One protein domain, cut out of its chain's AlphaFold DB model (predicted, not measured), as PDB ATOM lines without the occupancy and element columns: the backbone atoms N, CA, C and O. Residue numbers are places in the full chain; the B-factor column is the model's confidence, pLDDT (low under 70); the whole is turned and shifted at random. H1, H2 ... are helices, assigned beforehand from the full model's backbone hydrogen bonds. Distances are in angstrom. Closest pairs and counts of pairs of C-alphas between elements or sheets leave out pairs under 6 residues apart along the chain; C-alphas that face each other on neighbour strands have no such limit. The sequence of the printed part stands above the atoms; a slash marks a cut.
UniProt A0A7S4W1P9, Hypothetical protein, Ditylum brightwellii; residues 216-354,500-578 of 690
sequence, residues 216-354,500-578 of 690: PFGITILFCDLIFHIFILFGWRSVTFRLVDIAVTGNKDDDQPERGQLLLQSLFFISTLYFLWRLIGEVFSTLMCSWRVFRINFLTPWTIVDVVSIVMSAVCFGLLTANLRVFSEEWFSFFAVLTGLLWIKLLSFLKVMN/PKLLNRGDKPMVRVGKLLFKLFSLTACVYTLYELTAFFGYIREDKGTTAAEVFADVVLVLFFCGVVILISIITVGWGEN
ATOM      1  N   PRO A 216      13.364  48.336  48.406       83.06
ATOM      2  CA  PRO A 216      13.712  47.059  49.015       83.06
ATOM      3  C   PRO A 216      13.429  45.848  48.108       83.06
ATOM      4  O   PRO A 216      14.096  44.824  48.247       83.06
ATOM      5  N   PHE A 217      12.530  45.974  47.122       86.00
ATOM      6  CA  PHE A 217      12.350  44.983  46.057       86.00
ATOM      7  C   PHE A 217      13.600  44.841  45.174       86.00
ATOM      8  O   PHE A 217      14.083  43.726  44.966       86.00
ATOM      9  N   GLY A 218      14.150  45.965  44.700       88.25
ATOM     10  CA  GLY A 218      15.360  45.997  43.881       88.25
ATOM     11  C   GLY A 218      16.570  45.432  44.618       88.25
ATOM     12  O   GLY A 218      17.224  44.524  44.103       88.25
ATOM     13  N   ILE A 219      16.797  45.873  45.860       85.94
ATOM     14  CA  ILE A 219      17.842  45.322  46.737       85.94
ATOM     15  C   ILE A 219      17.674  43.810  46.918       85.94
ATOM     16  O   ILE A 219      18.649  43.067  46.824       85.94
ATOM     17  N   THR A 220      16.448  43.343  47.173       84.50
ATOM     18  CA  THR A 220      16.192  41.918  47.419       84.50
ATOM     19  C   THR A 220      16.517  41.070  46.203       84.50
ATOM     20  O   THR A 220      17.180  40.046  46.350       84.50
ATOM     21  N   ILE A 221      16.104  41.494  45.008       89.56
ATOM     22  CA  ILE A 221      16.428  40.764  43.780       89.56
ATOM     23  C   ILE A 221      17.926  40.752  43.533       89.56
ATOM     24  O   ILE A 221      18.466  39.681  43.296       89.56
ATOM     25  N   LEU A 222      18.602  41.900  43.634       89.69
ATOM     26  CA  LEU A 222      20.048  41.970  43.421       89.69
ATOM     27  C   LEU A 222      20.803  41.062  44.399       89.69
ATOM     28  O   LEU A 222      21.710  40.336  44.007       89.69
ATOM     29  N   PHE A 223      20.400  41.046  45.666       85.94
ATOM     30  CA  PHE A 223      20.994  40.169  46.668       85.94
ATOM     31  C   PHE A 223      20.738  38.683  46.383       85.94
ATOM     32  O   PHE A 223      21.654  37.870  46.499       85.94
ATOM     33  N   CYS A 224      19.516  38.322  45.980       88.19
ATOM     34  CA  CYS A 224      19.198  36.951  45.582       88.19
ATOM     35  C   CYS A 224      20.008  36.533  44.350       88.19
ATOM     36  O   CYS A 224      20.605  35.460  44.364       88.19
ATOM     37  N   ASP A 225      20.079  37.391  43.329       92.81
ATOM     38  CA  ASP A 225      20.869  37.167  42.118       92.81
ATOM     39  C   ASP A 225      22.344  36.906  42.486       92.81
ATOM     40  O   ASP A 225      22.920  35.938  41.996       92.81
ATOM     41  N   LEU A 226      22.933  37.675  43.415       91.94
ATOM     42  CA  LEU A 226      24.300  37.445  43.906       91.94
ATOM     43  C   LEU A 226      24.453  36.088  44.606       91.94
ATOM     44  O   LEU A 226      25.372  35.332  44.294       91.94
ATOM     45  N   ILE A 227      23.571  35.779  45.558       88.31
ATOM     46  CA  ILE A 227      23.648  34.547  46.355       88.31
ATOM     47  C   ILE A 227      23.500  33.310  45.470       88.31
ATOM     48  O   ILE A 227      24.338  32.411  45.530       88.31
ATOM     49  N   PHE A 228      22.476  33.269  44.616       93.00
ATOM     50  CA  PHE A 228      22.281  32.146  43.702       93.00
ATOM     51  C   PHE A 228      23.402  32.060  42.666       93.00
ATOM     52  O   PHE A 228      23.736  30.965  42.218       93.00
ATOM     53  N   HIS A 229      24.040  33.178  42.309       95.62
ATOM     54  CA  HIS A 229      25.225  33.136  41.459       95.62
ATOM     55  C   HIS A 229      26.440  32.515  42.167       95.62
ATOM     56  O   HIS A 229      27.191  31.740  41.581       95.62
ATOM     57  N   ILE A 230      26.630  32.807  43.450       93.56
ATOM     58  CA  ILE A 230      27.676  32.164  44.249       93.56
ATOM     59  C   ILE A 230      27.384  30.660  44.374       93.56
ATOM     60  O   ILE A 230      28.273  29.838  44.154       93.56
ATOM     61  N   PHE A 231      26.133  30.283  44.644       93.38
ATOM     62  CA  PHE A 231      25.728  28.880  44.739       93.38
ATOM     63  C   PHE A 231      25.879  28.114  43.427       93.38
ATOM     64  O   PHE A 231      26.367  26.986  43.461       93.38
ATOM     65  N   ILE A 232      25.538  28.706  42.273       95.81
ATOM     66  CA  ILE A 232      25.752  28.032  40.987       95.81
ATOM     67  C   ILE A 232      27.247  27.830  40.714       95.81
ATOM     68  O   ILE A 232      27.614  26.758  40.250       95.81
ATOM     69  N   LEU A 233      28.112  28.796  41.052       96.25
ATOM     70  CA  LEU A 233      29.566  28.670  40.881       96.25
ATOM     71  C   LEU A 233      30.158  27.566  41.764       96.25
ATOM     72  O   LEU A 233      30.900  26.719  41.266       96.25
ATOM     73  N   PHE A 234      29.828  27.555  43.058       94.44
ATOM     74  CA  PHE A 234      30.326  26.533  43.981       94.44
ATOM     75  C   PHE A 234      29.762  25.150  43.657       94.44
ATOM     76  O   PHE A 234      30.534  24.204  43.528       94.44
ATOM     77  N   GLY A 235      28.446  25.040  43.450       93.81
ATOM     78  CA  GLY A 235      27.806  23.777  43.093       93.81
ATOM     79  C   GLY A 235      28.366  23.198  41.795       93.81
ATOM     80  O   GLY A 235      28.735  22.028  41.744       93.81
ATOM     81  N   TRP A 236      28.531  24.035  40.765       95.69
ATOM     82  CA  TRP A 236      29.127  23.625  39.494       95.69
ATOM     83  C   TRP A 236      30.587  23.180  39.635       95.69
ATOM     84  O   TRP A 236      30.981  22.160  39.065       95.69
ATOM     85  N   ARG A 237      31.400  23.910  40.408       94.88
ATOM     86  CA  ARG A 237      32.806  23.552  40.646       94.88
ATOM     87  C   ARG A 237      32.937  22.207  41.357       94.88
ATOM     88  O   ARG A 237      33.804  21.418  41.003       94.88
ATOM     89  N   SER A 238      32.076  21.933  42.332       91.75
ATOM     90  CA  SER A 238      32.075  20.654  43.046       91.75
ATOM     91  C   SER A 238      31.653  19.496  42.146       91.75
ATOM     92  O   SER A 238      32.298  18.450  42.157       91.75
ATOM     93  N   VAL A 239      30.628  19.698  41.311       91.94
ATOM     94  CA  VAL A 239      30.185  18.697  40.331       91.94
ATOM     95  C   VAL A 239      31.286  18.401  39.309       91.94
ATOM     96  O   VAL A 239      31.614  17.242  39.079       91.94
ATOM     97  N   THR A 240      31.891  19.433  38.720       92.94
ATOM     98  CA  THR A 240      32.948  19.265  37.706       92.94
ATOM     99  C   THR A 240      34.201  18.608  38.265       92.94
ATOM    100  O   THR A 240      34.736  17.715  37.616       92.94
ATOM    101  N   PHE A 241      34.642  18.992  39.466       91.31
ATOM    102  CA  PHE A 241      35.804  18.379  40.111       91.31
ATOM    103  C   PHE A 241      35.623  16.868  40.281       91.31
ATOM    104  O   PHE A 241      36.506  16.101  39.914       91.31
ATOM    105  N   ARG A 242      34.441  16.438  40.735       88.69
ATOM    106  CA  ARG A 242      34.117  15.017  40.870       88.69
ATOM    107  C   ARG A 242      34.097  14.290  39.524       88.69
ATOM    108  O   ARG A 242      34.623  13.193  39.415       88.69
ATOM    109  N   LEU A 243      33.480  14.881  38.499       89.19
ATOM    110  CA  LEU A 243      33.419  14.258  37.169       89.19
ATOM    111  C   LEU A 243      34.814  14.058  36.574       89.19
ATOM    112  O   LEU A 243      35.066  13.034  35.947       89.19
ATOM    113  N   VAL A 244      35.712  15.023  36.787       90.38
ATOM    114  CA  VAL A 244      37.116  14.910  36.381       90.38
ATOM    115  C   VAL A 244      37.827  13.832  37.192       90.38
ATOM    116  O   VAL A 244      38.519  13.011  36.607       90.38
ATOM    117  N   ASP A 245      37.624  13.780  38.508       88.75
ATOM    118  CA  ASP A 245      38.250  12.769  39.365       88.75
ATOM    119  C   ASP A 245      37.824  11.340  38.991       88.75
ATOM    120  O   ASP A 245      38.671  10.464  38.820       88.75
ATOM    121  N   ILE A 246      36.531  11.120  38.727       86.62
ATOM    122  CA  ILE A 246      36.008   9.837  38.226       86.62
ATOM    123  C   ILE A 246      36.640   9.479  36.874       86.62
ATOM    124  O   ILE A 246      37.003   8.324  36.641       86.62
ATOM    125  N   ALA A 247      36.781  10.456  35.974       88.12
ATOM    126  CA  ALA A 247      37.360  10.229  34.654       88.12
ATOM    127  C   ALA A 247      38.863   9.920  34.704       88.12
ATOM    128  O   ALA A 247      39.332   9.089  33.932       88.12
ATOM    129  N   VAL A 248      39.606  10.557  35.613       89.56
ATOM    130  CA  VAL A 248      41.059  10.387  35.752       89.56
ATOM    131  C   VAL A 248      41.407   9.111  36.515       89.56
ATOM    132  O   VAL A 248      42.300   8.375  36.105       89.56
ATOM    133  N   THR A 249      40.726   8.837  37.628       87.88
ATOM    134  CA  THR A 249      41.049   7.681  38.476       87.88
ATOM    135  C   THR A 249      40.544   6.369  37.886       87.88
ATOM    136  O   THR A 249      41.087   5.313  38.202       87.88
ATOM    137  N   GLY A 250      39.498   6.411  37.049       86.81
ATOM    138  CA  GLY A 250      38.863   5.223  36.474       86.81
ATOM    139  C   GLY A 250      38.288   4.257  37.519       86.81
ATOM    140  O   GLY A 250      37.831   3.168  37.160       86.81
ATOM    141  N   ASN A 251      38.312   4.633  38.801       82.06
ATOM    142  CA  ASN A 251      37.942   3.773  39.907       82.06
ATOM    143  C   ASN A 251      36.422   3.795  40.070       82.06
ATOM    144  O   ASN A 251      35.859   4.686  40.699       82.06
ATOM    145  N   LYS A 252      35.759   2.813  39.457       76.00
ATOM    146  CA  LYS A 252      34.301   2.641  39.538       76.00
ATOM    147  C   LYS A 252      33.844   2.066  40.881       76.00
ATOM    148  O   LYS A 252      32.651   2.056  41.152       76.00
ATOM    149  N   ASP A 253      34.767   1.562  41.698       75.12
ATOM    150  CA  ASP A 253      34.402   0.801  42.894       75.12
ATOM    151  C   ASP A 253      34.142   1.696  44.121       75.12
ATOM    152  O   ASP A 253      33.467   1.259  45.051       75.12
ATOM    153  N   ASP A 254      34.563   2.969  44.091       67.88
ATOM    154  CA  ASP A 254      34.239   3.988  45.110       67.88
ATOM    155  C   ASP A 254      33.007   4.828  44.700       67.88
ATOM    156  O   ASP A 254      32.928   6.045  44.856       67.88
ATOM    157  N   ASP A 255      32.014   4.147  44.122       61.03
ATOM    158  CA  ASP A 255      30.840   4.722  43.447       61.03
ATOM    159  C   ASP A 255      29.859   5.454  44.391       61.03
ATOM    160  O   ASP A 255      28.842   5.999  43.942       61.03
ATOM    161  N   GLN A 256      30.120   5.485  45.705       67.81
ATOM    162  CA  GLN A 256      29.244   6.199  46.627       67.81
ATOM    163  C   GLN A 256      29.516   7.708  46.573       67.81
ATOM    164  O   GLN A 256      30.603   8.156  46.931       67.81
ATOM    165  N   PRO A 257      28.532   8.530  46.150       66.62
ATOM    166  CA  PRO A 257      28.661   9.973  46.253       66.62
ATOM    167  C   PRO A 257      28.898  10.357  47.709       66.62
ATOM    168  O   PRO A 257      28.051  10.093  48.568       66.62
ATOM    169  N   GLU A 258      30.020  11.024  47.973       75.25
ATOM    170  CA  GLU A 258      30.215  11.705  49.247       75.25
ATOM    171  C   GLU A 258      29.024  12.644  49.474       75.25
ATOM    172  O   GLU A 258      28.648  13.424  48.592       75.25
ATOM    173  N   ARG A 259      28.412  12.574  50.658       70.25
ATOM    174  CA  ARG A 259      27.190  13.314  51.028       70.25
ATOM    175  C   ARG A 259      27.210  14.784  50.629       70.25
ATOM    176  O   ARG A 259      26.241  15.294  50.065       70.25
ATOM    177  N   GLY A 260      28.342  15.449  50.867       74.25
ATOM    178  CA  GLY A 260      28.522  16.863  50.546       74.25
ATOM    179  C   GLY A 260      28.349  17.174  49.056       74.25
ATOM    180  O   GLY A 260      27.894  18.260  48.700       74.25
ATOM    181  N   GLN A 261      28.637  16.222  48.169       80.88
ATOM    182  CA  GLN A 261      28.523  16.411  46.725       80.88
ATOM    183  C   GLN A 261      27.066  16.408  46.255       80.88
ATOM    184  O   GLN A 261      26.726  17.198  45.376       80.88
ATOM    185  N   LEU A 262      26.193  15.587  46.856       81.94
ATOM    186  CA  LEU A 262      24.756  15.599  46.548       81.94
ATOM    187  C   LEU A 262      24.127  16.946  46.916       81.94
ATOM    188  O   LEU A 262      23.375  17.512  46.125       81.94
ATOM    189  N   LEU A 263      24.504  17.499  48.074       81.12
ATOM    190  CA  LEU A 263      24.062  18.831  48.491       81.12
ATOM    191  C   LEU A 263      24.563  19.912  47.527       81.12
ATOM    192  O   LEU A 263      23.793  20.747  47.069       81.12
ATOM    193  N   LEU A 264      25.841  19.899  47.151       86.19
ATOM    194  CA  LEU A 264      26.388  20.897  46.222       86.19
ATOM    195  C   LEU A 264      25.784  20.772  44.810       86.19
ATOM    196  O   LEU A 264      25.549  21.785  44.145       86.19
ATOM    197  N   GLN A 265      25.458  19.555  44.373       89.12
ATOM    198  CA  GLN A 265      24.727  19.304  43.134       89.12
ATOM    199  C   GLN A 265      23.297  19.860  43.193       89.12
ATOM    200  O   GLN A 265      22.843  20.478  42.225       89.12
ATOM    201  N   SER A 266      22.596  19.705  44.318       86.12
ATOM    202  CA  SER A 266      21.262  20.282  44.469       86.12
ATOM    203  C   SER A 266      21.298  21.810  44.502       86.12
ATOM    204  O   SER A 266      20.457  22.461  43.879       86.12
ATOM    205  N   LEU A 267      22.338  22.414  45.086       87.44
ATOM    206  CA  LEU A 267      22.557  23.865  45.007       87.44
ATOM    207  C   LEU A 267      22.747  24.364  43.581       87.44
ATOM    208  O   LEU A 267      22.164  25.390  43.207       87.44
ATOM    209  N   PHE A 268      23.527  23.643  42.774       93.19
ATOM    210  CA  PHE A 268      23.676  23.948  41.355       93.19
ATOM    211  C   PHE A 268      22.317  23.928  40.645       93.19
ATOM    212  O   PHE A 268      21.995  24.854  39.892       93.19
ATOM    213  N   PHE A 269      21.477  22.932  40.934       90.69
ATOM    214  CA  PHE A 269      20.159  22.836  40.321       90.69
ATOM    215  C   PHE A 269      19.200  23.949  40.748       90.69
ATOM    216  O   PHE A 269      18.627  24.611  39.879       90.69
ATOM    217  N   ILE A 270      19.034  24.197  42.054       88.88
ATOM    218  CA  ILE A 270      18.136  25.253  42.560       88.88
ATOM    219  C   ILE A 270      18.516  26.590  41.935       88.88
ATOM    220  O   ILE A 270      17.653  27.334  41.467       88.88
ATOM    221  N   SER A 271      19.815  26.876  41.891       92.81
ATOM    222  CA  SER A 271      20.335  28.118  41.328       92.81
ATOM    223  C   SER A 271      20.086  28.207  39.822       92.81
ATOM    224  O   SER A 271      19.709  29.264  39.316       92.81
ATOM    225  N   THR A 272      20.221  27.092  39.099       95.19
ATOM    226  CA  THR A 272      19.903  27.013  37.665       95.19
ATOM    227  C   THR A 272      18.419  27.271  37.409       95.19
ATOM    228  O   THR A 272      18.080  28.097  36.560       95.19
ATOM    229  N   LEU A 273      17.523  26.641  38.180       91.69
ATOM    230  CA  LEU A 273      16.085  26.902  38.096       91.69
ATOM    231  C   LEU A 273      15.746  28.354  38.425       91.69
ATOM    232  O   LEU A 273      14.951  28.969  37.715       91.69
ATOM    233  N   TYR A 274      16.344  28.912  39.479       91.94
ATOM    234  CA  TYR A 274      16.156  30.308  39.854       91.94
ATOM    235  C   TYR A 274      16.500  31.238  38.687       91.94
ATOM    236  O   TYR A 274      15.675  32.068  38.302       91.94
ATOM    237  N   PHE A 275      17.671  31.065  38.065       95.50
ATOM    238  CA  PHE A 275      18.069  31.895  36.932       95.50
ATOM    239  C   PHE A 275      17.217  31.666  35.684       95.50
ATOM    240  O   PHE A 275      16.937  32.627  34.968       95.50
ATOM    241  N   LEU A 276      16.761  30.438  35.432       94.69
ATOM    242  CA  LEU A 276      15.829  30.151  34.341       94.69
ATOM    243  C   LEU A 276      14.517  30.923  34.533       94.69
ATOM    244  O   LEU A 276      14.041  31.599  33.622       94.69
ATOM    245  N   TRP A 277      13.969  30.892  35.745       91.69
ATOM    246  CA  TRP A 277      12.773  31.644  36.107       91.69
ATOM    247  C   TRP A 277      12.974  33.154  36.035       91.69
ATOM    248  O   TRP A 277      12.125  33.875  35.501       91.69
ATOM    249  N   ARG A 278      14.120  33.631  36.521       92.38
ATOM    250  CA  ARG A 278      14.528  35.033  36.444       92.38
ATOM    251  C   ARG A 278      14.625  35.512  34.995       92.38
ATOM    252  O   ARG A 278      14.170  36.622  34.705       92.38
ATOM    253  N   LEU A 279      15.160  34.678  34.100       94.50
ATOM    254  CA  LEU A 279      15.267  34.945  32.667       94.50
ATOM    255  C   LEU A 279      13.890  34.989  31.997       94.50
ATOM    256  O   LEU A 279      13.599  35.939  31.276       94.50
ATOM    257  N   ILE A 280      13.016  34.014  32.275       93.25
ATOM    258  CA  ILE A 280      11.637  33.999  31.757       93.25
ATOM    259  C   ILE A 280      10.890  35.268  32.191       93.25
ATOM    260  O   ILE A 280      10.237  35.914  31.371       93.25
ATOM    261  N   GLY A 281      11.022  35.661  33.462       91.88
ATOM    262  CA  GLY A 281      10.419  36.885  33.992       91.88
ATOM    263  C   GLY A 281      10.923  38.152  33.296       91.88
ATOM    264  O   GLY A 281      10.129  39.045  33.009       91.88
ATOM    265  N   GLU A 282      12.216  38.224  32.976       92.81
ATOM    266  CA  GLU A 282      12.812  39.354  32.256       92.81
ATOM    267  C   GLU A 282      12.400  39.418  30.784       92.81
ATOM    268  O   GLU A 282      12.042  40.485  30.277       92.81
ATOM    269  N   VAL A 283      12.420  38.281  30.088       93.56
ATOM    270  CA  VAL A 283      11.954  38.190  28.701       93.56
ATOM    271  C   VAL A 283      10.499  38.633  28.632       93.56
ATOM    272  O   VAL A 283      10.148  39.486  27.821       93.56
ATOM    273  N   PHE A 284       9.661  38.138  29.540       91.56
ATOM    274  CA  PHE A 284       8.256  38.513  29.589       91.56
ATOM    275  C   PHE A 284       8.056  39.996  29.939       91.56
ATOM    276  O   PHE A 284       7.250  40.671  29.301       91.56
ATOM    277  N   SER A 285       8.808  40.538  30.905       89.69
ATOM    278  CA  SER A 285       8.699  41.947  31.311       89.69
ATOM    279  C   SER A 285       9.088  42.925  30.211       89.69
ATOM    280  O   SER A 285       8.420  43.942  30.011       89.69
ATOM    281  N   THR A 286      10.132  42.599  29.457       90.25
ATOM    282  CA  THR A 286      10.624  43.432  28.358       90.25
ATOM    283  C   THR A 286       9.762  43.299  27.105       90.25
ATOM    284  O   THR A 286       9.442  44.319  26.491       90.25
ATOM    285  N   LEU A 287       9.304  42.083  26.775       91.56
ATOM    286  CA  LEU A 287       8.342  41.834  25.698       91.56
ATOM    287  C   LEU A 287       7.048  42.629  25.922       91.56
ATOM    288  O   LEU A 287       6.549  43.269  24.997       91.56
ATOM    289  N   MET A 288       6.557  42.647  27.166       86.88
ATOM    290  CA  MET A 288       5.362  43.398  27.561       86.88
ATOM    291  C   MET A 288       5.534  44.916  27.473       86.88
ATOM    292  O   MET A 288       4.554  45.630  27.284       86.88
ATOM    293  N   CYS A 289       6.759  45.435  27.598       86.69
ATOM    294  CA  CYS A 289       7.006  46.864  27.415       86.69
ATOM    295  C   CYS A 289       6.942  47.265  25.936       86.69
ATOM    296  O   CYS A 289       6.303  48.260  25.597       86.69
ATOM    297  N   SER A 290       7.652  46.537  25.067       89.44
ATOM    298  CA  SER A 290       7.625  46.700  23.609       89.44
ATOM    299  C   SER A 290       8.525  45.654  22.945       89.44
ATOM    300  O   SER A 290       9.657  45.444  23.381       89.44
ATOM    301  N   TRP A 291       8.101  45.107  21.802       92.56
ATOM    302  CA  TRP A 291       8.936  44.231  20.966       92.56
ATOM    303  C   TRP A 291      10.273  44.871  20.560       92.56
ATOM    304  O   TRP A 291      11.318  44.217  20.546       92.56
ATOM    305  N   ARG A 292      10.269  46.178  20.265       90.62
ATOM    306  CA  ARG A 292      11.489  46.907  19.891       90.62
ATOM    307  C   ARG A 292      12.481  46.954  21.053       90.62
ATOM    308  O   ARG A 292      13.671  46.740  20.844       90.62
ATOM    309  N   VAL A 293      11.981  47.208  22.262       88.44
ATOM    310  CA  VAL A 293      12.790  47.230  23.488       88.44
ATOM    311  C   VAL A 293      13.354  45.847  23.779       88.44
ATOM    312  O   VAL A 293      14.547  45.732  24.049       88.44
ATOM    313  N   PHE A 294      12.528  44.808  23.653       93.19
ATOM    314  CA  PHE A 294      12.965  43.424  23.784       93.19
ATOM    315  C   PHE A 294      14.127  43.109  22.832       93.19
ATOM    316  O   PHE A 294      15.185  42.702  23.299       93.19
ATOM    317  N   ARG A 295      13.995  43.386  21.527       93.94
ATOM    318  CA  ARG A 295      15.050  43.097  20.539       93.94
ATOM    319  C   ARG A 295      16.353  43.848  20.823       93.94
ATOM    320  O   ARG A 295      17.422  43.253  20.733       93.94
ATOM    321  N   ILE A 296      16.271  45.138  21.157       89.12
ATOM    322  CA  ILE A 296      17.457  45.958  21.454       89.12
ATOM    323  C   ILE A 296      18.164  45.441  22.712       89.12
ATOM    324  O   ILE A 296      19.385  45.338  22.728       89.12
ATOM    325  N   ASN A 297      17.408  45.086  23.752       89.75
ATOM    326  CA  ASN A 297      17.970  44.606  25.010       89.75
ATOM    327  C   ASN A 297      18.521  43.170  24.904       89.75
ATOM    328  O   ASN A 297      19.596  42.882  25.427       89.75
ATOM    329  N   PHE A 298      17.812  42.279  24.206       92.56
ATOM    330  CA  PHE A 298      18.159  40.859  24.104       92.56
ATOM    331  C   PHE A 298      19.410  40.604  23.254       92.56
ATOM    332  O   PHE A 298      20.152  39.665  23.519       92.56
ATOM    333  N   LEU A 299      19.688  41.466  22.269       92.94
ATOM    334  CA  LEU A 299      20.880  41.371  21.417       92.94
ATOM    335  C   LEU A 299      22.133  42.015  22.031       92.94
ATOM    336  O   LEU A 299      23.161  42.118  21.362       92.94
ATOM    337  N   THR A 300      22.078  42.465  23.287       91.75
ATOM    338  CA  THR A 300      23.284  42.967  23.950       91.75
ATOM    339  C   THR A 300      24.236  41.805  24.273       91.75
ATOM    340  O   THR A 300      23.771  40.762  24.739       91.75
ATOM    341  N   PRO A 301      25.566  41.961  24.096       92.69
ATOM    342  CA  PRO A 301      26.528  40.880  24.343       92.69
ATOM    343  C   PRO A 301      26.406  40.264  25.741       92.69
ATOM    344  O   PRO A 301      26.487  39.052  25.903       92.69
ATOM    345  N   TRP A 302      26.133  41.098  26.746       93.81
ATOM    346  CA  TRP A 302      25.944  40.667  28.129       93.81
ATOM    347  C   TRP A 302      24.705  39.789  28.306       93.81
ATOM    348  O   TRP A 302      24.793  38.735  28.921       93.81
ATOM    349  N   THR A 303      23.570  40.163  27.706       93.94
ATOM    350  CA  THR A 303      22.358  39.332  27.763       93.94
ATOM    351  C   THR A 303      22.534  38.020  27.000       93.94
ATOM    352  O   THR A 303      22.013  37.001  27.441       93.94
ATOM    353  N   ILE A 304      23.321  37.999  25.919       95.69
ATOM    354  CA  ILE A 304      23.671  36.749  25.228       95.69
ATOM    355  C   ILE A 304      24.470  35.830  26.160       95.69
ATOM    356  O   ILE A 304      24.105  34.667  26.303       95.69
ATOM    357  N   VAL A 305      25.503  36.340  26.840       95.94
ATOM    358  CA  VAL A 305      26.274  35.556  27.825       95.94
ATOM    359  C   VAL A 305      25.373  35.038  28.951       95.94
ATOM    360  O   VAL A 305      25.453  33.864  29.319       95.94
ATOM    361  N   ASP A 306      24.473  35.876  29.468       95.44
ATOM    362  CA  ASP A 306      23.535  35.484  30.522       95.44
ATOM    363  C   ASP A 306      22.590  34.364  30.051       95.44
ATOM    364  O   ASP A 306      22.403  33.378  30.761       95.44
ATOM    365  N   VAL A 307      22.028  34.465  28.843       96.62
ATOM    366  CA  VAL A 307      21.132  33.443  28.274       96.62
ATOM    367  C   VAL A 307      21.887  32.146  27.997       96.62
ATOM    368  O   VAL A 307      21.436  31.082  28.417       96.62
ATOM    369  N   VAL A 308      23.035  32.222  27.319       97.25
ATOM    370  CA  VAL A 308      23.828  31.045  26.941       97.25
ATOM    371  C   VAL A 308      24.314  30.307  28.184       97.25
ATOM    372  O   VAL A 308      24.160  29.092  28.256       97.25
ATOM    373  N   SER A 309      24.815  31.019  29.198       97.56
ATOM    374  CA  SER A 309      25.235  30.394  30.460       97.56
ATOM    375  C   SER A 309      24.081  29.681  31.172       97.56
ATOM    376  O   SER A 309      24.254  28.549  31.607       97.56
ATOM    377  N   ILE A 310      22.887  30.284  31.239       97.25
ATOM    378  CA  ILE A 310      21.707  29.668  31.874       97.25
ATOM    379  C   ILE A 310      21.243  28.431  31.100       97.25
ATOM    380  O   ILE A 310      20.964  27.398  31.709       97.25
ATOM    381  N   VAL A 311      21.171  28.519  29.769       96.81
ATOM    382  CA  VAL A 311      20.765  27.394  28.916       96.81
ATOM    383  C   VAL A 311      21.774  26.254  29.023       96.81
ATOM    384  O   VAL A 311      21.370  25.112  29.224       96.81
ATOM    385  N   MET A 312      23.076  26.542  28.967       97.06
ATOM    386  CA  MET A 312      24.117  25.527  29.132       97.06
ATOM    387  C   MET A 312      24.093  24.899  30.530       97.06
ATOM    388  O   MET A 312      24.189  23.679  30.630       97.06
ATOM    389  N   SER A 313      23.883  25.679  31.599       97.19
ATOM    390  CA  SER A 313      23.681  25.130  32.948       97.19
ATOM    391  C   SER A 313      22.471  24.196  33.017       97.19
ATOM    392  O   SER A 313      22.564  23.127  33.617       97.19
ATOM    393  N   ALA A 314      21.355  24.551  32.372       96.12
ATOM    394  CA  ALA A 314      20.159  23.710  32.326       96.12
ATOM    395  C   ALA A 314      20.378  22.416  31.523       96.12
ATOM    396  O   ALA A 314      19.915  21.355  31.940       96.12
ATOM    397  N   VAL A 315      21.116  22.481  30.410       95.31
ATOM    398  CA  VAL A 315      21.503  21.300  29.619       95.31
ATOM    399  C   VAL A 315      22.433  20.394  30.428       95.31
ATOM    400  O   VAL A 315      22.152  19.205  30.545       95.31
ATOM    401  N   CYS A 316      23.477  20.948  31.056       94.38
ATOM    402  CA  CYS A 316      24.353  20.215  31.976       94.38
ATOM    403  C   CYS A 316      23.558  19.528  33.082       94.38
ATOM    404  O   CYS A 316      23.767  18.348  33.343       94.38
ATOM    405  N   PHE A 317      22.619  20.240  33.703       92.56
ATOM    406  CA  PHE A 317      21.741  19.653  34.703       92.56
ATOM    407  C   PHE A 317      20.949  18.461  34.142       92.56
ATOM    408  O   PHE A 317      20.975  17.383  34.734       92.56
ATOM    409  N   GLY A 318      20.296  18.624  32.986       91.81
ATOM    410  CA  GLY A 318      19.530  17.550  32.350       91.81
ATOM    411  C   GLY A 318      20.385  16.310  32.080       91.81
ATOM    412  O   GLY A 318      19.978  15.195  32.406       91.81
ATOM    413  N   LEU A 319      21.604  16.506  31.573       91.06
ATOM    414  CA  LEU A 319      22.560  15.429  31.306       91.06
ATOM    415  C   LEU A 319      23.001  14.707  32.583       91.06
ATOM    416  O   LEU A 319      23.022  13.477  32.609       91.06
ATOM    417  N   LEU A 320      23.290  15.456  33.652       88.62
ATOM    418  CA  LEU A 320      23.646  14.886  34.952       88.62
ATOM    419  C   LEU A 320      22.496  14.057  35.533       88.62
ATOM    420  O   LEU A 320      22.728  12.972  36.057       88.62
ATOM    421  N   THR A 321      21.248  14.519  35.395       86.75
ATOM    422  CA  THR A 321      20.078  13.758  35.866       86.75
ATOM    423  C   THR A 321      19.745  12.540  35.019       86.75
ATOM    424  O   THR A 321      19.245  11.552  35.550       86.75
ATOM    425  N   ALA A 322      20.043  12.575  33.719       88.75
ATOM    426  CA  ALA A 322      19.834  11.436  32.832       88.75
ATOM    427  C   ALA A 322      20.805  10.276  33.120       88.75
ATOM    428  O   ALA A 322      20.636   9.199  32.551       88.75
ATOM    429  N   ASN A 323      21.798  10.484  34.000       78.19
ATOM    430  CA  ASN A 323      22.806   9.502  34.396       78.19
ATOM    431  C   ASN A 323      23.419   8.793  33.180       78.19
ATOM    432  O   ASN A 323      23.559   7.567  33.141       78.19
ATOM    433  N   LEU A 324      23.731   9.576  32.141       73.88
ATOM    434  CA  LEU A 324      24.402   9.069  30.955       73.88
ATOM    435  C   LEU A 324      25.829   8.693  31.369       73.88
ATOM    436  O   LEU A 324      26.731   9.520  31.348       73.88
ATOM    437  N   ARG A 325      26.017   7.426  31.765       66.62
ATOM    438  CA  ARG A 325      27.280   6.825  32.244       66.62
ATOM    439  C   ARG A 325      28.447   6.891  31.244       66.62
ATOM    440  O   ARG A 325      29.525   6.388  31.537       66.62
ATOM    441  N   VAL A 326      28.241   7.477  30.068       72.69
ATOM    442  CA  VAL A 326      29.248   7.624  29.019       72.69
ATOM    443  C   VAL A 326      29.458   9.114  28.780       72.69
ATOM    444  O   VAL A 326      28.850   9.709  27.890       72.69
ATOM    445  N   PHE A 327      30.309   9.726  29.602       80.31
ATOM    446  CA  PHE A 327      30.850  11.044  29.291       80.31
ATOM    447  C   PHE A 327      31.944  10.860  28.234       80.31
ATOM    448  O   PHE A 327      33.046  10.420  28.545       80.31
ATOM    449  N   SER A 328      31.627  11.147  26.970       86.62
ATOM    450  CA  SER A 328      32.637  11.392  25.938       86.62
ATOM    451  C   SER A 328      33.513  12.602  26.292       86.62
ATOM    452  O   SER A 328      33.080  13.513  27.005       86.62
ATOM    453  N   GLU A 329      34.732  12.639  25.748       86.00
ATOM    454  CA  GLU A 329      35.683  13.756  25.898       86.00
ATOM    455  C   GLU A 329      35.078  15.117  25.505       86.00
ATOM    456  O   GLU A 329      35.378  16.155  26.101       86.00
ATOM    457  N   GLU A 330      34.139  15.110  24.558       88.62
ATOM    458  CA  GLU A 330      33.409  16.291  24.095       88.62
ATOM    459  C   GLU A 330      32.637  17.002  25.225       88.62
ATOM    460  O   GLU A 330      32.548  18.234  25.243       88.62
ATOM    461  N   TRP A 331      32.126  16.264  26.219       89.69
ATOM    462  CA  TRP A 331      31.404  16.867  27.344       89.69
ATOM    463  C   TRP A 331      32.318  17.670  28.266       89.69
ATOM    464  O   TRP A 331      31.895  18.705  28.781       89.69
ATOM    465  N   PHE A 332      33.579  17.263  28.438       91.31
ATOM    466  CA  PHE A 332      34.534  18.028  29.245       91.31
ATOM    467  C   PHE A 332      34.827  19.392  28.621       91.31
ATOM    468  O   PHE A 332      34.910  20.392  29.337       91.31
ATOM    469  N   SER A 333      34.872  19.462  27.288       92.31
ATOM    470  CA  SER A 333      34.966  20.737  26.570       92.31
ATOM    471  C   SER A 333      33.751  21.625  26.854       92.31
ATOM    472  O   SER A 333      33.899  22.802  27.189       92.31
ATOM    473  N   PHE A 334      32.539  21.058  26.817       92.56
ATOM    474  CA  PHE A 334      31.314  21.784  27.171       92.56
ATOM    475  C   PHE A 334      31.340  22.301  28.619       92.56
ATOM    476  O   PHE A 334      30.964  23.445  28.885       92.56
ATOM    477  N   PHE A 335      31.839  21.491  29.559       94.12
ATOM    478  CA  PHE A 335      31.956  21.856  30.971       94.12
ATOM    479  C   PHE A 335      32.979  22.971  31.212       94.12
ATOM    480  O   PHE A 335      32.731  23.883  32.008       94.12
ATOM    481  N   ALA A 336      34.109  22.943  30.503       95.94
ATOM    482  CA  ALA A 336      35.107  24.005  30.552       95.94
ATOM    483  C   ALA A 336      34.525  25.336  30.044       95.94
ATOM    484  O   ALA A 336      34.653  26.364  30.716       95.94
ATOM    485  N   VAL A 337      33.798  25.310  28.920       96.31
ATOM    486  CA  VAL A 337      33.123  26.499  28.371       96.31
ATOM    487  C   VAL A 337      32.073  27.034  29.343       96.31
ATOM    488  O   VAL A 337      32.056  28.237  29.612       96.31
ATOM    489  N   LEU A 338      31.237  26.167  29.926       97.00
ATOM    490  CA  LEU A 338      30.258  26.589  30.928       97.00
ATOM    491  C   LEU A 338      30.939  27.244  32.137       97.00
ATOM    492  O   LEU A 338      30.487  28.288  32.605       97.00
ATOM    493  N   THR A 339      32.055  26.682  32.606       97.00
ATOM    494  CA  THR A 339      32.837  27.260  33.707       97.00
ATOM    495  C   THR A 339      33.275  28.685  33.374       97.00
ATOM    496  O   THR A 339      33.029  29.599  34.161       97.00
ATOM    497  N   GLY A 340      33.854  28.902  32.188       96.94
ATOM    498  CA  GLY A 340      34.237  30.236  31.722       96.94
ATOM    499  C   GLY A 340      33.048  31.198  31.641       96.94
ATOM    500  O   GLY A 340      33.124  32.327  32.128       96.94
ATOM    501  N   LEU A 341      31.915  30.745  31.100       97.62
ATOM    502  CA  LEU A 341      30.704  31.558  30.975       97.62
ATOM    503  C   LEU A 341      30.105  31.963  32.324       97.62
ATOM    504  O   LEU A 341      29.643  33.097  32.457       97.62
ATOM    505  N   LEU A 342      30.124  31.086  33.334       97.31
ATOM    506  CA  LEU A 342      29.644  31.426  34.676       97.31
ATOM    507  C   LEU A 342      30.504  32.529  35.313       97.31
ATOM    508  O   LEU A 342      29.955  33.469  35.883       97.31
ATOM    509  N   TRP A 343      31.827  32.489  35.140       97.44
ATOM    510  CA  TRP A 343      32.715  33.561  35.605       97.44
ATOM    511  C   TRP A 343      32.510  34.879  34.848       97.44
ATOM    512  O   TRP A 343      32.496  35.946  35.460       97.44
ATOM    513  N   ILE A 344      32.292  34.841  33.531       96.19
ATOM    514  CA  ILE A 344      31.972  36.056  32.760       96.19
ATOM    515  C   ILE A 344      30.606  36.618  33.185       96.19
ATOM    516  O   ILE A 344      30.449  37.834  33.316       96.19
ATOM    517  N   LYS A 345      29.624  35.757  33.473       95.81
ATOM    518  CA  LYS A 345      28.332  36.166  34.036       95.81
ATOM    519  C   LYS A 345      28.491  36.838  35.405       95.81
ATOM    520  O   LYS A 345      27.809  37.830  35.659       95.81
ATOM    521  N   LEU A 346      29.419  36.387  36.256       94.81
ATOM    522  CA  LEU A 346      29.737  37.092  37.505       94.81
ATOM    523  C   LEU A 346      30.189  38.535  37.229       94.81
ATOM    524  O   LEU A 346      29.724  39.459  37.894       94.81
ATOM    525  N   LEU A 347      31.038  38.758  36.219       92.88
ATOM    526  CA  LEU A 347      31.463  40.108  35.820       92.88
ATOM    527  C   LEU A 347      30.290  40.959  35.301       92.88
ATOM    528  O   LEU A 347      30.204  42.145  35.631       92.88
ATOM    529  N   SER A 348      29.365  40.354  34.542       92.38
ATOM    530  CA  SER A 348      28.115  40.992  34.089       92.38
ATOM    531  C   SER A 348      27.294  41.510  35.273       92.38
ATOM    532  O   SER A 348      26.845  42.659  35.280       92.38
ATOM    533  N   PHE A 349      27.160  40.686  36.313       91.12
ATOM    534  CA  PHE A 349      26.429  41.028  37.527       91.12
ATOM    535  C   PHE A 349      27.139  42.112  38.355       91.12
ATOM    536  O   PHE A 349      26.535  43.113  38.745       91.12
ATOM    537  N   LEU A 350      28.446  41.956  38.572       89.00
ATOM    538  CA  LEU A 350      29.264  42.880  39.356       89.00
ATOM    539  C   LEU A 350      29.280  44.308  38.784       89.00
ATOM    540  O   LEU A 350      29.311  45.280  39.543       89.00
ATOM    541  N   LYS A 351      29.168  44.443  37.459       90.31
ATOM    542  CA  LYS A 351      29.021  45.729  36.764       90.31
ATOM    543  C   LYS A 351      27.759  46.508  37.165       90.31
ATOM    544  O   LYS A 351      27.724  47.724  37.012       90.31
ATOM    545  N   VAL A 352      26.699  45.861  37.639       86.00
ATOM    546  CA  VAL A 352      25.484  46.578  38.070       86.00
ATOM    547  C   VAL A 352      25.634  47.120  39.490       86.00
ATOM    548  O   VAL A 352      25.024  48.134  39.826       86.00
ATOM    549  N   MET A 353      26.453  46.468  40.316       83.31
ATOM    550  CA  MET A 353      26.512  46.747  41.746       83.31
ATOM    551  C   MET A 353      27.515  47.830  42.129       83.31
ATOM    552  O   MET A 353      27.181  48.714  42.910       83.31
ATOM    553  N   ASN A 354      28.738  47.778  41.605       85.38
ATOM    554  CA  ASN A 354      29.811  48.660  42.057       85.38
ATOM    555  C   ASN A 354      30.258  49.584  40.924       85.38
ATOM    556  O   ASN A 354      30.680  49.099  39.880       85.38
ATOM    557  N   PRO A 500       0.515  43.335  41.209       72.38
ATOM    558  CA  PRO A 500      -0.668  43.569  40.385       72.38
ATOM    559  C   PRO A 500      -1.422  44.864  40.713       72.38
ATOM    560  O   PRO A 500      -2.272  45.277  39.933       72.38
ATOM    561  N   LYS A 501      -1.142  45.505  41.856       76.31
ATOM    562  CA  LYS A 501      -1.750  46.790  42.239       76.31
ATOM    563  C   LYS A 501      -1.225  47.974  41.429       76.31
ATOM    564  O   LYS A 501      -1.930  48.970  41.323       76.31
ATOM    565  N   LEU A 502      -0.001  47.875  40.909       72.75
ATOM    566  CA  LEU A 502       0.611  48.928  40.095       72.75
ATOM    567  C   LEU A 502       0.105  48.898  38.648       72.75
ATOM    568  O   LEU A 502       0.250  49.879  37.917       72.75
ATOM    569  N   LEU A 503      -0.486  47.773  38.241       73.25
ATOM    570  CA  LEU A 503      -1.097  47.606  36.935       73.25
ATOM    571  C   LEU A 503      -2.484  48.234  36.905       73.25
ATOM    572  O   LEU A 503      -3.306  48.091  37.815       73.25
ATOM    573  N   ASN A 504      -2.749  48.926  35.808       74.19
ATOM    574  CA  ASN A 504      -4.017  49.591  35.606       74.19
ATOM    575  C   ASN A 504      -5.116  48.565  35.338       74.19
ATOM    576  O   ASN A 504      -4.873  47.446  34.886       74.19
ATOM    577  N   ARG A 505      -6.373  48.955  35.575       73.12
ATOM    578  CA  ARG A 505      -7.540  48.063  35.447       73.12
ATOM    579  C   ARG A 505      -7.722  47.473  34.034       73.12
ATOM    580  O   ARG A 505      -8.455  46.493  33.902       73.12
ATOM    581  N   GLY A 506      -7.074  48.060  33.022       78.31
ATOM    582  CA  GLY A 506      -7.006  47.560  31.645       78.31
ATOM    583  C   GLY A 506      -6.082  46.350  31.455       78.31
ATOM    584  O   GLY A 506      -6.365  45.500  30.619       78.31
ATOM    585  N   ASP A 507      -5.070  46.169  32.305       79.38
ATOM    586  CA  ASP A 507      -3.996  45.183  32.100       79.38
ATOM    587  C   ASP A 507      -4.285  43.832  32.789       79.38
ATOM    588  O   ASP A 507      -3.392  43.112  33.248       79.38
ATOM    589  N   LYS A 508      -5.568  43.452  32.870       83.62
ATOM    590  CA  LYS A 508      -6.020  42.185  33.476       83.62
ATOM    591  C   LYS A 508      -5.304  40.932  32.946       83.62
ATOM    592  O   LYS A 508      -4.996  40.079  33.785       83.62
ATOM    593  N   PRO A 509      -5.060  40.743  31.629       84.75
ATOM    594  CA  PRO A 509      -4.359  39.546  31.164       84.75
ATOM    595  C   PRO A 509      -2.920  39.493  31.692       84.75
ATOM    596  O   PRO A 509      -2.478  38.435  32.130       84.75
ATOM    597  N   MET A 510      -2.231  40.634  31.766       77.88
ATOM    598  CA  MET A 510      -0.847  40.715  32.242       77.88
ATOM    599  C   MET A 510      -0.730  40.325  33.719       77.88
ATOM    600  O   MET A 510       0.112  39.506  34.083       77.88
ATOM    601  N   VAL A 511      -1.648  40.817  34.557       82.00
ATOM    602  CA  VAL A 511      -1.740  40.420  35.972       82.00
ATOM    603  C   VAL A 511      -1.965  38.912  36.127       82.00
ATOM    604  O   VAL A 511      -1.399  38.292  37.028       82.00
ATOM    605  N   ARG A 512      -2.791  38.296  35.269       87.12
ATOM    606  CA  ARG A 512      -3.032  36.843  35.322       87.12
ATOM    607  C   ARG A 512      -1.769  36.059  34.996       87.12
ATOM    608  O   ARG A 512      -1.478  35.108  35.715       87.12
ATOM    609  N   VAL A 513      -1.026  36.463  33.965       86.69
ATOM    610  CA  VAL A 513       0.216  35.774  33.590       86.69
ATOM    611  C   VAL A 513       1.279  35.945  34.672       86.69
ATOM    612  O   VAL A 513       1.862  34.951  35.082       86.69
ATOM    613  N   GLY A 514       1.460  37.151  35.224       83.00
ATOM    614  CA  GLY A 514       2.387  37.373  36.342       83.00
ATOM    615  C   GLY A 514       2.073  36.494  37.555       83.00
ATOM    616  O   GLY A 514       2.953  35.816  38.084       83.00
ATOM    617  N   LYS A 515       0.794  36.407  37.942       84.31
ATOM    618  CA  LYS A 515       0.340  35.507  39.016       84.31
ATOM    619  C   LYS A 515       0.555  34.031  38.687       84.31
ATOM    620  O   LYS A 515       0.870  33.261  39.588       84.31
ATOM    621  N   LEU A 516       0.348  33.628  37.435       87.19
ATOM    622  CA  LEU A 516       0.574  32.253  36.997       87.19
ATOM    623  C   LEU A 516       2.064  31.899  37.054       87.19
ATOM    624  O   LEU A 516       2.402  30.878  37.640       87.19
ATOM    625  N   LEU A 517       2.935  32.759  36.516       83.38
ATOM    626  CA  LEU A 517       4.390  32.589  36.559       83.38
ATOM    627  C   LEU A 517       4.886  32.496  38.001       83.38
ATOM    628  O   LEU A 517       5.632  31.582  38.332       83.38
ATOM    629  N   PHE A 518       4.408  33.377  38.881       81.75
ATOM    630  CA  PHE A 518       4.771  33.349  40.295       81.75
ATOM    631  C   PHE A 518       4.315  32.061  40.998       81.75
ATOM    632  O   PHE A 518       5.072  31.459  41.757       81.75
ATOM    633  N   LYS A 519       3.087  31.599  40.725       84.00
ATOM    634  CA  LYS A 519       2.590  30.320  41.251       84.00
ATOM    635  C   LYS A 519       3.394  29.138  40.727       84.00
ATOM    636  O   LYS A 519       3.681  28.240  41.508       84.00
ATOM    637  N   LEU A 520       3.758  29.137  39.442       85.50
ATOM    638  CA  LEU A 520       4.571  28.071  38.862       85.50
ATOM    639  C   LEU A 520       5.968  28.065  39.492       85.50
ATOM    640  O   LEU A 520       6.418  27.011  39.918       85.50
ATOM    641  N   PHE A 521       6.596  29.234  39.649       84.00
ATOM    642  CA  PHE A 521       7.872  29.381  40.347       84.00
ATOM    643  C   PHE A 521       7.801  28.819  41.770       84.00
ATOM    644  O   PHE A 521       8.548  27.904  42.110       84.00
ATOM    645  N   SER A 522       6.849  29.297  42.576       79.31
ATOM    646  CA  SER A 522       6.669  28.848  43.960       79.31
ATOM    647  C   SER A 522       6.373  27.346  44.050       79.31
ATOM    648  O   SER A 522       6.934  26.664  44.905       79.31
ATOM    649  N   LEU A 523       5.561  26.808  43.134       84.56
ATOM    650  CA  LEU A 523       5.282  25.376  43.056       84.56
ATOM    651  C   LEU A 523       6.541  24.579  42.703       84.56
ATOM    652  O   LEU A 523       6.837  23.608  43.390       84.56
ATOM    653  N   THR A 524       7.304  24.990  41.683       82.00
ATOM    654  CA  THR A 524       8.544  24.301  41.285       82.00
ATOM    655  C   THR A 524       9.590  24.322  42.397       82.00
ATOM    656  O   THR A 524      10.176  23.284  42.688       82.00
ATOM    657  N   ALA A 525       9.758  25.456  43.084       79.06
ATOM    658  CA  ALA A 525      10.658  25.569  44.226       79.06
ATOM    659  C   ALA A 525      10.215  24.665  45.388       79.06
ATOM    660  O   ALA A 525      11.042  23.976  45.980       79.06
ATOM    661  N   CYS A 526       8.914  24.618  45.689       80.81
ATOM    662  CA  CYS A 526       8.362  23.778  46.752       80.81
ATOM    663  C   CYS A 526       8.511  22.280  46.443       80.81
ATOM    664  O   CYS A 526       9.036  21.536  47.265       80.81
ATOM    665  N   VAL A 527       8.109  21.849  45.241       85.31
ATOM    666  CA  VAL A 527       8.235  20.454  44.786       85.31
ATOM    667  C   VAL A 527       9.691  20.012  44.824       85.31
ATOM    668  O   VAL A 527       9.982  18.919  45.299       85.31
ATOM    669  N   TYR A 528      10.607  20.867  44.380       82.06
ATOM    670  CA  TYR A 528      12.018  20.527  44.408       82.06
ATOM    671  C   TYR A 528      12.596  20.479  45.826       82.06
ATOM    672  O   TYR A 528      13.311  19.545  46.166       82.06
ATOM    673  N   THR A 529      12.240  21.434  46.687       78.50
ATOM    674  CA  THR A 529      12.665  21.409  48.097       78.50
ATOM    675  C   THR A 529      12.170  20.136  48.789       78.50
ATOM    676  O   THR A 529      12.902  19.521  49.555       78.50
ATOM    677  N   LEU A 530      10.942  19.703  48.488       84.25
ATOM    678  CA  LEU A 530      10.403  18.434  48.976       84.25
ATOM    679  C   LEU A 530      11.170  17.233  48.417       84.25
ATOM    680  O   LEU A 530      11.490  16.330  49.183       84.25
ATOM    681  N   TYR A 531      11.492  17.234  47.121       85.56
ATOM    682  CA  TYR A 531      12.301  16.190  46.494       85.56
ATOM    683  C   TYR A 531      13.666  16.053  47.182       85.56
ATOM    684  O   TYR A 531      14.025  14.958  47.611       85.56
ATOM    685  N   GLU A 532      14.370  17.162  47.399       79.62
ATOM    686  CA  GLU A 532      15.661  17.178  48.092       79.62
ATOM    687  C   GLU A 532      15.555  16.714  49.541       79.62
ATOM    688  O   GLU A 532      16.352  15.894  49.982       79.62
ATOM    689  N   LEU A 533      14.529  17.156  50.275       81.44
ATOM    690  CA  LEU A 533      14.283  16.657  51.628       81.44
ATOM    691  C   LEU A 533      14.066  15.140  51.622       81.44
ATOM    692  O   LEU A 533      14.633  14.439  52.455       81.44
ATOM    693  N   THR A 534      13.286  14.609  50.675       84.44
ATOM    694  CA  THR A 534      13.060  13.160  50.584       84.44
ATOM    695  C   THR A 534      14.319  12.388  50.201       84.44
ATOM    696  O   THR A 534      14.568  11.338  50.791       84.44
ATOM    697  N   ALA A 535      15.132  12.912  49.279       80.12
ATOM    698  CA  ALA A 535      16.405  12.313  48.893       80.12
ATOM    699  C   ALA A 535      17.389  12.309  50.071       80.12
ATOM    700  O   ALA A 535      17.982  11.278  50.384       80.12
ATOM    701  N   PHE A 536      17.476  13.426  50.793       81.00
ATOM    702  CA  PHE A 536      18.309  13.582  51.978       81.00
ATOM    703  C   PHE A 536      17.912  12.623  53.109       81.00
ATOM    704  O   PHE A 536      18.757  11.919  53.659       81.00
ATOM    705  N   PHE A 537      16.617  12.526  53.436       83.31
ATOM    706  CA  PHE A 537      16.145  11.581  54.454       83.31
ATOM    707  C   PHE A 537      16.292  10.119  54.023       83.31
ATOM    708  O   PHE A 537      16.567   9.266  54.867       83.31
ATOM    709  N   GLY A 538      16.116   9.825  52.731       84.19
ATOM    710  CA  GLY A 538      16.397   8.507  52.166       84.19
ATOM    711  C   GLY A 538      17.855   8.115  52.385       84.19
ATOM    712  O   GLY A 538      18.123   7.036  52.904       84.19
ATOM    713  N   TYR A 539      18.772   9.044  52.112       78.19
ATOM    714  CA  TYR A 539      20.201   8.848  52.314       78.19
ATOM    715  C   TYR A 539      20.558   8.622  53.794       78.19
ATOM    716  O   TYR A 539      21.216   7.639  54.127       78.19
ATOM    717  N   ILE A 540      20.082   9.482  54.710       81.69
ATOM    718  CA  ILE A 540      20.334   9.333  56.161       81.69
ATOM    719  C   ILE A 540      19.873   7.967  56.677       81.69
ATOM    720  O   ILE A 540      20.466   7.411  57.600       81.69
ATOM    721  N   ARG A 541      18.789   7.426  56.116       84.81
ATOM    722  CA  ARG A 541      18.225   6.155  56.564       84.81
ATOM    723  C   ARG A 541      19.104   4.954  56.210       84.81
ATOM    724  O   ARG A 541      19.079   3.969  56.950       84.81
ATOM    725  N   GLU A 542      19.807   4.997  55.085       83.88
ATOM    726  CA  GLU A 542      20.584   3.855  54.589       83.88
ATOM    727  C   GLU A 542      21.969   3.755  55.232       83.88
ATOM    728  O   GLU A 542      22.477   2.650  55.433       83.88
ATOM    729  N   ASP A 543      22.552   4.879  55.630       77.44
ATOM    730  CA  ASP A 543      23.933   4.913  56.085       77.44
ATOM    731  C   ASP A 543      24.051   4.847  57.617       77.44
ATOM    732  O   ASP A 543      23.764   5.789  58.359       77.44
ATOM    733  N   LYS A 544      24.497   3.681  58.098       79.62
ATOM    734  CA  LYS A 544      24.702   3.382  59.523       79.62
ATOM    735  C   LYS A 544      26.057   3.866  60.060       79.62
ATOM    736  O   LYS A 544      26.305   3.694  61.253       79.62
ATOM    737  N   GLY A 545      26.939   4.403  59.212       81.31
ATOM    738  CA  GLY A 545      28.352   4.626  59.537       81.31
ATOM    739  C   GLY A 545      28.739   6.050  59.934       81.31
ATOM    740  O   GLY A 545      29.829   6.249  60.463       81.31
ATOM    741  N   THR A 546      27.891   7.052  59.701       76.12
ATOM    742  CA  THR A 546      28.340   8.449  59.826       76.12
ATOM    743  C   THR A 546      28.333   9.039  61.216       76.12
ATOM    744  O   THR A 546      27.471   8.758  62.050       76.12
ATOM    745  N   THR A 547      29.276   9.958  61.420       84.12
ATOM    746  CA  THR A 547      29.380  10.746  62.641       84.12
ATOM    747  C   THR A 547      28.202  11.718  62.758       84.12
ATOM    748  O   THR A 547      27.737  12.309  61.783       84.12
ATOM    749  N   ALA A 548      27.708  11.923  63.982       82.12
ATOM    750  CA  ALA A 548      26.595  12.840  64.242       82.12
ATOM    751  C   ALA A 548      26.903  14.299  63.841       82.12
ATOM    752  O   ALA A 548      25.983  15.071  63.581       82.12
ATOM    753  N   ALA A 549      28.186  14.675  63.784       79.19
ATOM    754  CA  ALA A 549      28.629  16.023  63.439       79.19
ATOM    755  C   ALA A 549      28.401  16.363  61.957       79.19
ATOM    756  O   ALA A 549      27.931  17.458  61.657       79.19
ATOM    757  N   GLU A 550      28.676  15.430  61.043       76.19
ATOM    758  CA  GLU A 550      28.443  15.612  59.601       76.19
ATOM    759  C   GLU A 550      26.951  15.721  59.294       76.19
ATOM    760  O   GLU A 550      26.511  16.669  58.647       76.19
ATOM    761  N   VAL A 551      26.149  14.819  59.874       77.38
ATOM    762  CA  VAL A 551      24.684  14.871  59.762       77.38
ATOM    763  C   VAL A 551      24.149  16.205  60.285       77.38
ATOM    764  O   VAL A 551      23.256  16.795  59.680       77.38
ATOM    765  N   PHE A 552      24.694  16.711  61.394       78.38
ATOM    766  CA  PHE A 552      24.292  18.005  61.939       78.38
ATOM    767  C   PHE A 552      24.643  19.165  61.000       78.38
ATOM    768  O   PHE A 552      23.799  20.035  60.787       78.38
ATOM    769  N   ALA A 553      25.845  19.181  60.421       77.75
ATOM    770  CA  ALA A 553      26.258  20.214  59.472       77.75
ATOM    771  C   ALA A 553      25.349  20.243  58.233       77.75
ATOM    772  O   ALA A 553      24.870  21.312  57.848       77.75
ATOM    773  N   ASP A 554      25.033  19.073  57.676       74.44
ATOM    774  CA  ASP A 554      24.145  18.942  56.523       74.44
ATOM    775  C   ASP A 554      22.716  19.390  56.851       74.44
ATOM    776  O   ASP A 554      22.103  20.149  56.098       74.44
ATOM    777  N   VAL A 555      22.188  18.995  58.017       75.75
ATOM    778  CA  VAL A 555      20.867  19.440  58.488       75.75
ATOM    779  C   VAL A 555      20.835  20.957  58.665       75.75
ATOM    780  O   VAL A 555      19.874  21.598  58.244       75.75
ATOM    781  N   VAL A 556      21.873  21.556  59.256       78.75
ATOM    782  CA  VAL A 556      21.970  23.015  59.414       78.75
ATOM    783  C   VAL A 556      22.003  23.705  58.055       78.75
ATOM    784  O   VAL A 556      21.305  24.702  57.870       78.75
ATOM    785  N   LEU A 557      22.756  23.167  57.093       75.50
ATOM    786  CA  LEU A 557      22.830  23.701  55.739       75.50
ATOM    787  C   LEU A 557      21.456  23.642  55.055       75.50
ATOM    788  O   LEU A 557      20.955  24.668  54.601       75.50
ATOM    789  N   VAL A 558      20.795  22.482  55.052       73.62
ATOM    790  CA  VAL A 558      19.455  22.301  54.468       73.62
ATOM    791  C   VAL A 558      18.425  23.212  55.140       73.62
ATOM    792  O   VAL A 558      17.630  23.852  54.454       73.62
ATOM    793  N   LEU A 559      18.447  23.333  56.470       75.12
ATOM    794  CA  LEU A 559      17.559  24.241  57.201       75.12
ATOM    795  C   LEU A 559      17.837  25.707  56.870       75.12
ATOM    796  O   LEU A 559      16.890  26.483  56.733       75.12
ATOM    797  N   PHE A 560      19.103  26.087  56.699       79.38
ATOM    798  CA  PHE A 560      19.479  27.417  56.236       79.38
ATOM    799  C   PHE A 560      18.925  27.683  54.831       79.38
ATOM    800  O   PHE A 560      18.298  28.718  54.615       79.38
ATOM    801  N   PHE A 561      19.050  26.728  53.906       71.31
ATOM    802  CA  PHE A 561      18.498  26.832  52.552       71.31
ATOM    803  C   PHE A 561      16.979  26.939  52.533       71.31
ATOM    804  O   PHE A 561      16.436  27.864  51.927       71.31
ATOM    805  N   CYS A 562      16.288  26.044  53.237       69.81
ATOM    806  CA  CYS A 562      14.846  26.122  53.427       69.81
ATOM    807  C   CYS A 562      14.456  27.477  54.026       69.81
ATOM    808  O   CYS A 562      13.533  28.119  53.536       69.81
ATOM    809  N   GLY A 563      15.200  27.957  55.027       76.62
ATOM    810  CA  GLY A 563      15.017  29.272  55.631       76.62
ATOM    811  C   GLY A 563      15.154  30.412  54.623       76.62
ATOM    812  O   GLY A 563      14.286  31.278  54.578       76.62
ATOM    813  N   VAL A 564      16.184  30.393  53.772       75.69
ATOM    814  CA  VAL A 564      16.406  31.394  52.716       75.69
ATOM    815  C   VAL A 564      15.295  31.346  51.667       75.69
ATOM    816  O   VAL A 564      14.725  32.383  51.344       75.69
ATOM    817  N   VAL A 565      14.922  30.165  51.170       71.38
ATOM    818  CA  VAL A 565      13.848  30.009  50.171       71.38
ATOM    819  C   VAL A 565      12.499  30.451  50.740       71.38
ATOM    820  O   VAL A 565      11.750  31.165  50.069       71.38
ATOM    821  N   ILE A 566      12.193  30.077  51.985       70.56
ATOM    822  CA  ILE A 566      10.982  30.502  52.694       70.56
ATOM    823  C   ILE A 566      11.008  32.013  52.915       70.56
ATOM    824  O   ILE A 566      10.004  32.667  52.659       70.56
ATOM    825  N   LEU A 567      12.138  32.590  53.324       73.88
ATOM    826  CA  LEU A 567      12.284  34.030  53.524       73.88
ATOM    827  C   LEU A 567      12.082  34.795  52.211       73.88
ATOM    828  O   LEU A 567      11.302  35.741  52.180       73.88
ATOM    829  N   ILE A 568      12.708  34.357  51.116       72.50
ATOM    830  CA  ILE A 568      12.527  34.942  49.780       72.50
ATOM    831  C   ILE A 568      11.067  34.823  49.350       72.50
ATOM    832  O   ILE A 568      10.487  35.794  48.865       72.50
ATOM    833  N   SER A 569      10.440  33.668  49.572       67.94
ATOM    834  CA  SER A 569       9.024  33.445  49.268       67.94
ATOM    835  C   SER A 569       8.119  34.352  50.108       67.94
ATOM    836  O   SER A 569       7.188  34.949  49.583       67.94
ATOM    837  N   ILE A 570       8.408  34.530  51.396       68.75
ATOM    838  CA  ILE A 570       7.659  35.412  52.300       68.75
ATOM    839  C   ILE A 570       7.827  36.878  51.906       68.75
ATOM    840  O   ILE A 570       6.841  37.610  51.891       68.75
ATOM    841  N   ILE A 571       9.044  37.313  51.576       69.06
ATOM    842  CA  ILE A 571       9.314  38.685  51.141       69.06
ATOM    843  C   ILE A 571       8.591  38.943  49.817       69.06
ATOM    844  O   ILE A 571       7.825  39.896  49.711       69.06
ATOM    845  N   THR A 572       8.740  38.060  48.832       64.94
ATOM    846  CA  THR A 572       8.096  38.226  47.520       64.94
ATOM    847  C   THR A 572       6.566  38.177  47.600       64.94
ATOM    848  O   THR A 572       5.900  39.058  47.053       64.94
ATOM    849  N   VAL A 573       5.986  37.220  48.336       63.03
ATOM    850  CA  VAL A 573       4.527  37.135  48.558       63.03
ATOM    851  C   VAL A 573       4.021  38.323  49.371       63.03
ATOM    852  O   VAL A 573       2.990  38.914  49.040       63.03
ATOM    853  N   GLY A 574       4.733  38.680  50.440       64.12
ATOM    854  CA  GLY A 574       4.301  39.703  51.383       64.12
ATOM    855  C   GLY A 574       4.337  41.120  50.837       64.12
ATOM    856  O   GLY A 574       3.667  42.000  51.375       64.12
ATOM    857  N   TRP A 575       5.063  41.318  49.742       64.31
ATOM    858  CA  TRP A 575       5.128  42.569  49.006       64.31
ATOM    859  C   TRP A 575       4.035  42.684  47.935       64.31
ATOM    860  O   TRP A 575       3.429  43.745  47.774       64.31
ATOM    861  N   GLY A 576       3.738  41.590  47.222       53.62
ATOM    862  CA  GLY A 576       2.770  41.584  46.117       53.62
ATOM    863  C   GLY A 576       1.318  41.798  46.556       53.62
ATOM    864  O   GLY A 576       0.527  42.454  45.867       53.62
ATOM    865  N   GLU A 577       0.953  41.304  47.737       51.78
ATOM    866  CA  GLU A 577      -0.364  41.521  48.320       51.78
ATOM    867  C   GLU A 577      -0.218  42.397  49.566       51.78
ATOM    868  O   GLU A 577       0.690  42.210  50.363       51.78
ATOM    869  N   ASN A 578      -1.123  43.367  49.780       50.72
ATOM    870  CA  ASN A 578      -1.296  43.904  51.137       50.72
ATOM    871  C   ASN A 578      -1.827  42.698  51.885       50.72
ATOM    872  O   ASN A 578      -3.025  42.441  51.772       50.72
TER     873      ASN A 578
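AT A GLANCE: This is residues 216 to 354 and 500 to 578 of the 690 residues of the protein "Hypothetical protein" of Ditylum brightwellii (UniProt A0A7S4W1P9). The longest helix, H6, runs beside H7 along one side of an elongated up-and-down bundle of six long helices; H2 lies in the middle, H4 and H5 lie on the side away from H6 and H7, and H1 packs on H2 and H5 and passes near H7. Short H3 folds back at the far end of H2. The bundle is loose between H6 and H7 and partly crossed elsewhere. The printed part has 218 residues with seven named helices, H1 to H7 in chain order, and no named strand: all helix. It is compact, with a radius of gyration of the C-alphas of 19.5 A and spans of 63 by 39 by 33 A.

IN THESE COORDINATES: Find C-alpha 508 at (-6.020, 42.185, 33.476); from there H6, residues 508 to 542, runs 51.2 A to C-alpha 542 at (20.584, 3.855, 54.589). H7, residues 548 to 576, returns over 41.5 A. H2 is residues 259 to 289, 45.7 A. H1 starts at C-alpha 216, (13.712, 47.059, 49.015), and covers residues 216 to 249, 49.1 A. H3 is residues 291 to 298, 10.3 A; H4, residues 301 to 321, 30.2 A; H5, residues 329 to 353, 37.7 A.

HOW THE PARTS SIT: Start at the hub, H2, which touches four helices. Residues 517 to 532 of H6 touch it at a shallow tilt of 4 degrees, opposite ways; the closest C-alphas, of Trp 277 and Phe 521, are 6.9 A apart. H6 and H7, a helical hairpin, only just touch, with 3 pairs of C-alphas within 8 A, the closest those of Ser 522 and Ser 569 at 7.4 A. H1 and H2, a hairpin, touch at a steep tilt of 44 degrees, the C-alphas of Gly 235 and Leu 264 closest at 4.5 A. H4 touches residues 269 to 279 of H2 at a steep tilt of 42 degrees, Thr 272 to Ala 314 closest at 6.3 A between C-alphas. H4 and H5, another hairpin, touch, the C-alphas of Ser 309 and Leu 341 closest at 5.6 A. H5 also touches H1, Leu 233 to Leu 342 closest at 6.8 A between C-alphas. H3 touches residues 283 to 287 of H2 as a hairpin, Thr 286 to Phe 294 closest at 5.1 A between C-alphas. H1 and H7 are near each other; H5 and H7 are apart. Every O i to N i+4 pair is within hydrogen-bond range in H1, H2, H3, H4, H6 and H7, and 18 of 21 are in H5.

THE WHOLE: The two C-alphas farthest apart, of Asn 251 and Arg 505, are 63.6 A apart. Residues 355 to 499 are cut out, and C-alphas 354 and 500 stand 30.9 A apart across the cut. Of the links printed whole, none is long. Residues 248 to 253, 321 to 326 and 541 to 549 stand free. Mean pLDDT of the printed part is 85.0; look for values under 70 at residues 254 to 257, 325, 562 and 569 to 578.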